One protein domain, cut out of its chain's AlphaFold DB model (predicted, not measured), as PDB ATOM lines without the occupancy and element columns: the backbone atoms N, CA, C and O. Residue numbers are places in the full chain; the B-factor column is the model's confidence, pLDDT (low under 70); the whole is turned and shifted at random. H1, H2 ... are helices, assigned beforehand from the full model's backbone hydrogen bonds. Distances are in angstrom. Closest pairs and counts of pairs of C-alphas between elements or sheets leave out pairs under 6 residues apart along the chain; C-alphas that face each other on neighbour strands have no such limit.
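Overview. This is residues 950 to 1026 of the 1026 residues of an uncharacterized protein of Trichomonas vaginalis (UniProt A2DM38). After a stretch with no named element, residues 950 to 970, H1 and H2 form a helical hairpin, and H3 starts on H1 and splays away from it. The 77 printed residues, with three named helices in the order H1, H2, H3 and no named strand, are all helix in class. The whole is only just compact, close to loose, with a radius of gyration of the C-alphas of 13.4 A, and spans 46 by 21 by 17 A.

Along the chain. H1, residues 971 to 987, begins at C-alpha (-75.023, 49.721, -1.220) and is 24.3 A long. H2, residues 991 to 1000, is 14.2 A long. H3, residues 1011 to 1024, is 20.1 A long and ends at C-alpha (-102.695, 56.999, 13.513).

Arrangement. Residues 961 to 962 pair antiparallel with 968 to 969. H1 and H2 touch, closest at the C-alphas of Cys 982 and Ala 994, 4.5 A, opposite ways at a shallow tilt of 14 degrees. H3 touches H1 with residues 1011 to 1015 alone, closest at the C-alphas of Thr 978 and Pro 1011, 5.4 A; they run the same way at a shallow tilt of 22 degrees. H2 and H3 are only just apart, at 8.1 A. In H1, H2 and H3 every O i to N i+4 pair is within hydrogen-bond range.

Size, cuts and confidence. The C-alphas of Asp 956 and Lys 1026, the two farthest apart, are 46.9 A apart. The printed part has no cut and no long link. Among the residues with pLDDT under 70 are 950 to 960, 1002 to 1009 and 1020 to 1026.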
ATOM      1  N   PRO A 950     -68.002  53.515  13.096       45.72
ATOM      2  CA  PRO A 950     -67.025  52.534  13.563       45.72
ATOM      3  C   PRO A 950     -66.117  52.040  12.424       45.72
ATOM      4  O   PRO A 950     -66.600  51.685  11.349       45.72
ATOM      5  N   SER A 951     -64.808  51.940  12.668       46.28
ATOM      6  CA  SER A 951     -63.800  51.612  11.642       46.28
ATOM      7  C   SER A 951     -64.014  50.279  10.914       46.28
ATOM      8  O   SER A 951     -63.575  50.136   9.779       46.28
ATOM      9  N   HIS A 952     -64.725  49.317  11.511       55.62
ATOM     10  CA  HIS A 952     -65.004  48.018  10.886       55.62
ATOM     11  C   HIS A 952     -66.004  48.080   9.718       55.62
ATOM     12  O   HIS A 952     -66.078  47.124   8.953       55.62
ATOM     13  N   TYR A 953     -66.748  49.182   9.550       46.38
ATOM     14  CA  TYR A 953     -67.589  49.417   8.366       46.38
ATOM     15  C   TYR A 953     -66.806  50.002   7.181       46.38
ATOM     16  O   TYR A 953     -67.333  50.071   6.074       46.38
ATOM     17  N   VAL A 954     -65.556  50.422   7.399       53.44
ATOM     18  CA  VAL A 954     -64.661  50.955   6.368       53.44
ATOM     19  C   VAL A 954     -63.659  49.860   6.006       53.44
ATOM     20  O   VAL A 954     -62.501  49.890   6.413       53.44
ATOM     21  N   VAL A 955     -64.125  48.842   5.282       51.28
ATOM     22  CA  VAL A 955     -63.234  47.868   4.642       51.28
ATOM     23  C   VAL A 955     -62.901  48.400   3.253       51.28
ATOM     24  O   VAL A 955     -63.804  48.783   2.500       51.28
ATOM     25  N   ASP A 956     -61.603  48.468   2.948       49.91
ATOM     26  CA  ASP A 956     -61.047  49.059   1.731       49.91
ATOM     27  C   ASP A 956     -61.898  48.735   0.491       49.91
ATOM     28  O   ASP A 956     -62.072  47.572   0.126       49.91
ATOM     29  N   SER A 957     -62.402  49.796  -0.155       50.84
ATOM     30  CA  SER A 957     -63.145  49.859  -1.433       50.84
ATOM     31  C   SER A 957     -64.684  49.776  -1.450       50.84
ATOM     32  O   SER A 957     -65.261  50.044  -2.506       50.84
ATOM     33  N   THR A 958     -65.390  49.534  -0.339       58.12
ATOM     34  CA  THR A 958     -66.875  49.561  -0.354       58.12
ATOM     35  C   THR A 958     -67.440  50.936   0.018       58.12
ATOM     36  O   THR A 958     -67.182  51.472   1.093       58.12
ATOM     37  N   ARG A 959     -68.217  51.550  -0.890       62.34
ATOM     38  CA  ARG A 959     -68.932  52.810  -0.613       62.34
ATOM     39  C   ARG A 959     -70.039  52.544   0.406       62.34
ATOM     40  O   ARG A 959     -70.973  51.823   0.094       62.34
ATOM     41  N   VAL A 960     -69.968  53.149   1.586       67.06
ATOM     42  CA  VAL A 960     -71.048  53.118   2.588       67.06
ATOM     43  C   VAL A 960     -71.830  54.427   2.563       67.06
ATOM     44  O   VAL A 960     -71.242  55.497   2.413       67.06
ATOM     45  N   SER A 961     -73.154  54.347   2.708       71.12
ATOM     46  CA  SER A 961     -74.017  55.529   2.814       71.12
ATOM     47  C   SER A 961     -74.369  55.789   4.272       71.12
ATOM     48  O   SER A 961     -74.820  54.883   4.976       71.12
ATOM     49  N   THR A 962     -74.166  57.024   4.724       66.00
ATOM     50  CA  THR A 962     -74.479  57.455   6.089       66.00
ATOM     51  C   THR A 962     -75.644  58.431   6.115       66.00
ATOM     52  O   THR A 962     -75.816  59.252   5.215       66.00
ATOM     53  N   PHE A 963     -76.456  58.325   7.165       71.81
ATOM     54  CA  PHE A 963     -77.672  59.112   7.343       71.81
ATOM     55  C   PHE A 963     -77.651  59.821   8.691       71.81
ATOM     56  O   PHE A 963     -77.210  59.228   9.676       71.81
ATOM     57  N   SER A 964     -78.216  61.029   8.783       64.50
ATOM     58  CA  SER A 964     -78.238  61.799  10.041       64.50
ATOM     59  C   SER A 964     -79.020  61.116  11.174       64.50
ATOM     60  O   SER A 964     -78.845  61.453  12.337       64.50
ATOM     61  N   CYS A 965     -79.830  60.094  10.872       65.94
ATOM     62  CA  CYS A 965     -80.442  59.221  11.878       65.94
ATOM     63  C   CYS A 965     -79.471  58.195  12.508       65.94
ATOM     64  O   CYS A 965     -79.933  57.258  13.157       65.94
ATOM     65  N   GLY A 966     -78.160  58.297  12.257       63.41
ATOM     66  CA  GLY A 966     -77.119  57.429  12.824       63.41
ATOM     67  C   GLY A 966     -76.995  56.043  12.180       63.41
ATOM     68  O   GLY A 966     -76.187  55.234  12.625       63.41
ATOM     69  N   HIS A 967     -77.772  55.752  11.133       73.38
ATOM     70  CA  HIS A 967     -77.673  54.485  10.407       73.38
ATOM     71  C   HIS A 967     -76.615  54.570   9.305       73.38
ATOM     72  O   HIS A 967     -76.509  55.578   8.602       73.38
ATOM     73  N   VAL A 968     -75.881  53.474   9.128       74.00
ATOM     74  CA  VAL A 968     -74.970  53.234   8.005       74.00
ATOM     75  C   VAL A 968     -75.550  52.075   7.205       74.00
ATOM     76  O   VAL A 968     -76.001  51.098   7.799       74.00
ATOM     77  N   MET A 969     -75.594  52.199   5.881       75.31
ATOM     78  CA  MET A 969     -76.062  51.131   4.995       75.31
ATOM     79  C   MET A 969     -75.017  50.831   3.927       75.31
ATOM     80  O   MET A 969     -74.437  51.749   3.334       75.31
ATOM     81  N   LEU A 970     -74.813  49.539   3.671       79.12
ATOM     82  CA  LEU A 970     -74.095  49.071   2.488       79.12
ATOM     83  C   LEU A 970     -74.924  49.363   1.220       79.12
ATOM     84  O   LEU A 970     -76.143  49.518   1.324       79.12
ATOM     85  N   PRO A 971     -74.307  49.428   0.025       78.38
ATOM     86  CA  PRO A 971     -75.023  49.721  -1.220       78.38
ATOM     87  C   PRO A 971     -76.232  48.811  -1.450       78.38
ATOM     88  O   PRO A 971     -77.334  49.310  -1.669       78.38
ATOM     89  N   ASP A 972     -76.052  47.500  -1.280       79.88
ATOM     90  CA  ASP A 972     -77.115  46.505  -1.472       79.88
ATOM     91  C   ASP A 972     -78.250  46.678  -0.447       79.88
ATOM     92  O   ASP A 972     -79.433  46.530  -0.760       79.88
ATOM     93  N   GLU A 973     -77.905  47.044   0.792       79.94
ATOM     94  CA  GLU A 973     -78.887  47.303   1.847       79.94
ATOM     95  C   GLU A 973     -79.664  48.597   1.613       79.94
ATOM     96  O   GLU A 973     -80.857  48.661   1.931       79.94
ATOM     97  N   LEU A 974     -78.996  49.626   1.087       84.00
ATOM     98  CA  LEU A 974     -79.609  50.895   0.724       84.00
ATOM     99  C   LEU A 974     -80.583  50.700  -0.435       84.00
ATOM    100  O   LEU A 974     -81.718  51.174  -0.357       84.00
ATOM    101  N   GLU A 975     -80.174  49.975  -1.472       83.12
ATOM    102  CA  GLU A 975     -81.016  49.681  -2.628       83.12
ATOM    103  C   GLU A 975     -82.263  48.892  -2.205       83.12
ATOM    104  O   GLU A 975     -83.391  49.314  -2.476       83.12
ATOM    105  N   LEU A 976     -82.083  47.817  -1.427       85.25
ATOM    106  CA  LEU A 976     -83.189  47.013  -0.910       85.25
ATOM    107  C   LEU A 976     -84.120  47.825   0.004       85.25
ATOM    108  O   LEU A 976     -85.342  47.747  -0.118       85.25
ATOM    109  N   SER A 977     -83.566  48.632   0.913       85.44
ATOM    110  CA  SER A 977     -84.373  49.440   1.838       85.44
ATOM    111  C   SER A 977     -85.126  50.564   1.121       85.44
ATOM    112  O   SER A 977     -86.255  50.876   1.494       85.44
ATOM    113  N   THR A 978     -84.530  51.155   0.082       86.12
ATOM    114  CA  THR A 978     -85.183  52.166  -0.763       86.12
ATOM    115  C   THR A 978     -86.326  51.540  -1.546       86.12
ATOM    116  O   THR A 978     -87.427  52.091  -1.555       86.12
ATOM    117  N   LYS A 979     -86.116  50.353  -2.126       87.94
ATOM    118  CA  LYS A 979     -87.167  49.605  -2.821       87.94
ATOM    119  C   LYS A 979     -88.349  49.296  -1.896       87.94
ATOM    120  O   LYS A 979     -89.481  49.619  -2.246       87.94
ATOM    121  N   ASN A 980     -88.081  48.793  -0.690       87.38
ATOM    122  CA  ASN A 980     -89.113  48.494   0.311       87.38
ATOM    123  C   ASN A 980     -89.899  49.744   0.747       87.38
ATOM    124  O   ASN A 980     -91.116  49.683   0.923       87.38
ATOM    125  N   LEU A 981     -89.226  50.888   0.913       86.00
ATOM    126  CA  LEU A 981     -89.886  52.165   1.197       86.00
ATOM    127  C   LEU A 981     -90.804  52.585   0.040       86.00
ATOM    128  O   LEU A 981     -91.919  53.044   0.280       86.00
ATOM    129  N   CYS A 982     -90.348  52.433  -1.204       85.81
ATOM    130  CA  CYS A 982     -91.109  52.828  -2.386       85.81
ATOM    131  C   CYS A 982     -92.325  51.927  -2.612       85.81
ATOM    132  O   CYS A 982     -93.397  52.438  -2.931       85.81
ATOM    133  N   GLU A 983     -92.186  50.618  -2.399       89.19
ATOM    134  CA  GLU A 983     -93.303  49.665  -2.405       89.19
ATOM    135  C   GLU A 983     -94.322  50.018  -1.317       89.19
ATOM    136  O   GLU A 983     -95.490  50.231  -1.633       89.19
ATOM    137  N   PHE A 984     -93.874  50.236  -0.076       87.31
ATOM    138  CA  PHE A 984     -94.749  50.674   1.016       87.31
ATOM    139  C   PHE A 984     -95.494  51.979   0.691       87.31
ATOM    140  O   PHE A 984     -96.687  52.103   0.971       87.31
ATOM    141  N   CYS A 985     -94.813  52.964   0.097       80.94
ATOM    142  CA  CYS A 985     -95.441  54.225  -0.295       80.94
ATOM    143  C   CYS A 985     -96.500  54.015  -1.386       80.94
ATOM    144  O   CYS A 985     -97.598  54.553  -1.255       80.94
ATOM    145  N   LYS A 986     -96.214  53.203  -2.413       84.75
ATOM    146  CA  LYS A 986     -97.171  52.867  -3.486       84.75
ATOM    147  C   LYS A 986     -98.396  52.126  -2.933       84.75
ATOM    148  O   LYS A 986     -99.524  52.484  -3.250       84.75
ATOM    149  N   GLU A 987     -98.194  51.162  -2.034       84.56
ATOM    150  CA  GLU A 987     -99.276  50.406  -1.380       84.56
ATOM    151  C   GLU A 987    -100.204  51.279  -0.519       84.56
ATOM    152  O   GLU A 987    -101.365  50.929  -0.314       84.56
ATOM    153  N   ASN A 988     -99.714  52.422  -0.030       77.25
ATOM    154  CA  ASN A 988    -100.469  53.350   0.816       77.25
ATOM    155  C   ASN A 988    -100.855  54.659   0.093       77.25
ATOM    156  O   ASN A 988    -101.243  55.621   0.752       77.25
ATOM    157  N   GLY A 989    -100.769  54.712  -1.245       76.81
ATOM    158  CA  GLY A 989    -101.216  55.855  -2.058       76.81
ATOM    159  C   GLY A 989    -100.324  57.104  -1.986       76.81
ATOM    160  O   GLY A 989    -100.790  58.213  -2.241       76.81
ATOM    161  N   LEU A 990     -99.048  56.948  -1.622       79.88
ATOM    162  CA  LEU A 990     -98.054  58.019  -1.475       79.88
ATOM    163  C   LEU A 990     -97.101  58.084  -2.687       79.88
ATOM    164  O   LEU A 990     -95.875  58.092  -2.537       79.88
ATOM    165  N   ASP A 991     -97.654  58.127  -3.902       74.62
ATOM    166  CA  ASP A 991     -96.897  57.953  -5.155       74.62
ATOM    167  C   ASP A 991     -95.827  59.029  -5.400       74.62
ATOM    168  O   ASP A 991     -94.736  58.733  -5.897       74.62
ATOM    169  N   GLU A 992     -96.092  60.280  -5.010       69.38
ATOM    170  CA  GLU A 992     -95.108  61.363  -5.137       69.38
ATOM    171  C   GLU A 992     -93.902  61.164  -4.207       69.38
ATOM    172  O   GLU A 992     -92.767  61.446  -4.598       69.38
ATOM    173  N   ILE A 993     -94.121  60.615  -3.005       70.44
ATOM    174  CA  ILE A 993     -93.052  60.305  -2.043       70.44
ATOM    175  C   ILE A 993     -92.236  59.106  -2.530       70.44
ATOM    176  O   ILE A 993     -91.011  59.122  -2.400       70.44
ATOM    177  N   ALA A 994     -92.880  58.106  -3.141       77.44
ATOM    178  CA  ALA A 994     -92.189  56.974  -3.753       77.44
ATOM    179  C   ALA A 994     -91.257  57.446  -4.880       77.44
ATOM    180  O   ALA A 994     -90.059  57.168  -4.856       77.44
ATOM    181  N   LYS A 995     -91.779  58.253  -5.812       73.94
ATOM    182  CA  LYS A 995     -91.003  58.798  -6.934       73.94
ATOM    183  C   LYS A 995     -89.854  59.690  -6.456       73.94
ATOM    184  O   LYS A 995     -88.742  59.611  -6.972       73.94
ATOM    185  N   PHE A 996     -90.097  60.517  -5.440       71.00
ATOM    186  CA  PHE A 996     -89.062  61.359  -4.847       71.00
ATOM    187  C   PHE A 996     -87.979  60.537  -4.129       71.00
ATOM    188  O   PHE A 996     -86.798  60.816  -4.315       71.00
ATOM    189  N   SER A 997     -88.350  59.496  -3.377       74.88
ATOM    190  CA  SER A 997     -87.405  58.620  -2.663       74.88
ATOM    191  C   SER A 997     -86.505  57.833  -3.619       74.88
ATOM    192  O   SER A 997     -85.298  57.781  -3.391       74.88
ATOM    193  N   GLU A 998     -87.056  57.307  -4.723       77.44
ATOM    194  CA  GLU A 998     -86.273  56.663  -5.797       77.44
ATOM    195  C   GLU A 998     -85.227  57.628  -6.378       77.44
ATOM    196  O   GLU A 998     -84.102  57.231  -6.675       77.44
ATOM    197  N   THR A 999     -85.578  58.912  -6.510       71.31
ATOM    198  CA  THR A 999     -84.685  59.914  -7.105       71.31
ATOM    199  C   THR A 999     -83.637  60.421  -6.114       71.31
ATOM    200  O   THR A 999     -82.498  60.664  -6.497       71.31
ATOM    201  N   GLN A1000     -84.009  60.608  -4.844       71.25
ATOM    202  CA  GLN A1000     -83.127  61.193  -3.835       71.25
ATOM    203  C   GLN A1000     -82.043  60.223  -3.377       71.25
ATOM    204  O   GLN A1000     -80.878  60.585  -3.461       71.25
ATOM    205  N   TYR A1001     -82.394  58.999  -2.969       74.50
ATOM    206  CA  TYR A1001     -81.417  58.033  -2.440       74.50
ATOM    207  C   TYR A1001     -80.449  57.482  -3.504       74.50
ATOM    208  O   TYR A1001     -79.495  56.786  -3.166       74.50
ATOM    209  N   ALA A1002     -80.669  57.815  -4.781       67.94
ATOM    210  CA  ALA A1002     -79.735  57.561  -5.874       67.94
ATOM    211  C   ALA A1002     -78.645  58.648  -6.013       67.94
ATOM    212  O   ALA A1002     -77.639  58.432  -6.693       67.94
ATOM    213  N   LEU A1003     -78.831  59.825  -5.405       62.28
ATOM    214  CA  LEU A1003     -77.864  60.921  -5.450       62.28
ATOM    215  C   LEU A1003     -76.803  60.741  -4.347       62.28
ATOM    216  O   LEU A1003     -77.132  60.314  -3.245       62.28
ATOM    217  N   PRO A1004     -75.533  61.114  -4.588       57.47
ATOM    218  CA  PRO A1004     -74.468  61.042  -3.585       57.47
ATOM    219  C   PRO A1004     -74.565  62.214  -2.590       57.47
ATOM    220  O   PRO A1004     -73.650  63.030  -2.478       57.47
ATOM    221  N   LEU A1005     -75.703  62.340  -1.909       57.12
ATOM    222  CA  LEU A1005     -76.001  63.373  -0.917       57.12
ATOM    223  C   LEU A1005     -76.225  62.724   0.457       57.12
ATOM    224  O   LEU A1005     -76.722  61.605   0.556       57.12
ATOM    225  N   ILE A1006     -75.866  63.427   1.534       53.38
ATOM    226  CA  ILE A1006     -76.149  62.966   2.902       53.38
ATOM    227  C   ILE A1006     -77.620  63.267   3.198       53.38
ATOM    228  O   ILE A1006     -78.012  64.429   3.300       53.38
ATOM    229  N   HIS A1007     -78.443  62.226   3.317       58.69
ATOM    230  CA  HIS A1007     -79.866  62.372   3.620       58.69
ATOM    231  C   HIS A1007     -80.122  62.383   5.136       58.69
ATOM    232  O   HIS A1007     -79.491  61.647   5.896       58.69
ATOM    233  N   ALA A1008     -81.111  63.169   5.577       57.62
ATOM    234  CA  ALA A1008     -81.447  63.333   6.995       57.62
ATOM    235  C   ALA A1008     -81.933  62.035   7.679       57.62
ATOM    236  O   ALA A1008     -81.718  61.830   8.872       57.62
ATOM    237  N   GLN A1009     -82.584  61.134   6.937       69.38
ATOM    238  CA  GLN A1009     -83.087  59.854   7.448       69.38
ATOM    239  C   GLN A1009     -82.779  58.726   6.463       69.38
ATOM    240  O   GLN A1009     -82.868  58.917   5.249       69.38
ATOM    241  N   CYS A1010     -82.452  57.537   6.976       82.44
ATOM    242  CA  CYS A1010     -82.330  56.342   6.144       82.44
ATOM    243  C   CYS A1010     -83.722  55.851   5.699       82.44
ATOM    244  O   CYS A1010     -84.706  56.085   6.417       82.44
ATOM    245  N   PRO A1011     -83.828  55.111   4.577       82.94
ATOM    246  CA  PRO A1011     -85.117  54.638   4.069       82.94
ATOM    247  C   PRO A1011     -85.932  53.834   5.095       82.94
ATOM    248  O   PRO A1011     -87.149  53.981   5.166       82.94
ATOM    249  N   ARG A1012     -85.272  53.047   5.965       83.31
ATOM    250  CA  ARG A1012     -85.937  52.259   7.027       83.31
ATOM    251  C   ARG A1012     -86.585  53.132   8.103       83.31
ATOM    252  O   ARG A1012     -87.694  52.845   8.552       83.31
ATOM    253  N   CYS A1013     -85.896  54.186   8.540       79.25
ATOM    254  CA  CYS A1013     -86.429  55.123   9.531       79.25
ATOM    255  C   CYS A1013     -87.593  55.927   8.957       79.25
ATOM    256  O   CYS A1013     -88.616  56.074   9.626       79.25
ATOM    257  N   LEU A1014     -87.459  56.384   7.709       79.94
ATOM    258  CA  LEU A1014     -88.530  57.089   7.016       79.94
ATOM    259  C   LEU A1014     -89.764  56.189   6.858       79.94
ATOM    260  O   LEU A1014     -90.868  56.602   7.213       79.94
ATOM    261  N   GLN A1015     -89.577  54.931   6.451       83.25
ATOM    262  CA  GLN A1015     -90.656  53.948   6.350       83.25
ATOM    263  C   GLN A1015     -91.355  53.715   7.699       83.25
ATOM    264  O   GLN A1015     -92.579  53.765   7.755       83.25
ATOM    265  N   ARG A1016     -90.611  53.529   8.803       79.44
ATOM    266  CA  ARG A1016     -91.194  53.367  10.154       79.44
ATOM    267  C   ARG A1016     -92.004  54.583  10.602       79.44
ATOM    268  O   ARG A1016     -93.056  54.429  11.221       79.44
ATOM    269  N   ASN A1017     -91.524  55.787  10.304       74.50
ATOM    270  CA  ASN A1017     -92.233  57.019  10.646       74.50
ATOM    271  C   ASN A1017     -93.524  57.164   9.836       74.50
ATOM    272  O   ASN A1017     -94.560  57.525  10.395       74.50
ATOM    273  N   LEU A1018     -93.483  56.836   8.542       74.75
ATOM    274  CA  LEU A1018     -94.675  56.807   7.698       74.75
ATOM    275  C   LEU A1018     -95.661  55.728   8.168       74.75
ATOM    276  O   LEU A1018     -96.848  56.010   8.268       74.75
ATOM    277  N   GLN A1019     -95.185  54.541   8.556       77.06
ATOM    278  CA  GLN A1019     -96.015  53.477   9.133       77.06
ATOM    279  C   GLN A1019     -96.750  53.923  10.401       77.06
ATOM    280  O   GLN A1019     -97.950  53.682  10.514       77.06
ATOM    281  N   ARG A1020     -96.068  54.608  11.331       69.00
ATOM    282  CA  ARG A1020     -96.709  55.158  12.540       69.00
ATOM    283  C   ARG A1020     -97.819  56.148  12.194       69.00
ATOM    284  O   ARG A1020     -98.922  56.016  12.704       69.00
ATOM    285  N   LYS A1021     -97.558  57.076  11.271       65.12
ATOM    286  CA  LYS A1021     -98.542  58.094  10.873       65.12
ATOM    287  C   LYS A1021     -99.737  57.530  10.107       65.12
ATOM    288  O   LYS A1021    -100.857  57.971  10.327       65.12
ATOM    289  N   VAL A1022     -99.513  56.551   9.231       69.44
ATOM    290  CA  VAL A1022    -100.602  55.851   8.529       69.44
ATOM    291  C   VAL A1022    -101.433  55.018   9.515       69.44
ATOM    292  O   VAL A1022    -102.640  54.890   9.330       69.44
ATOM    293  N   GLY A1023    -100.816  54.493  10.580       58.50
ATOM    294  CA  GLY A1023    -101.507  53.804  11.673       58.50
ATOM    295  C   GLY A1023    -102.321  54.720  12.592       58.50
ATOM    296  O   GLY A1023    -103.316  54.268  13.131       58.50
ATOM    297  N   GLU A1024    -101.936  55.989  12.749       49.91
ATOM    298  CA  GLU A1024    -102.695  56.999  13.513       49.91
ATOM    299  C   GLU A1024    -103.884  57.590  12.727       49.91
ATOM    300  O   GLU A1024    -104.773  58.197  13.320       49.91
ATOM    301  N   GLN A1025    -103.895  57.448  11.395       48.09
ATOM    302  CA  GLN A1025    -104.973  57.924  10.513       48.09
ATOM    303  C   GLN A1025    -106.022  56.854  10.164       48.09
ATOM    304  O   GLN A1025    -107.044  57.195   9.565       48.09
ATOM    305  N   LYS A1026    -105.778  55.588  10.514       42.19
ATOM    306  CA  LYS A1026    -106.770  54.504  10.481       42.19
ATOM    307  C   LYS A1026    -107.372  54.325  11.864       42.19
ATOM    308  O   LYS A1026    -108.584  54.021  11.912       42.19
TER     309      LYS A1026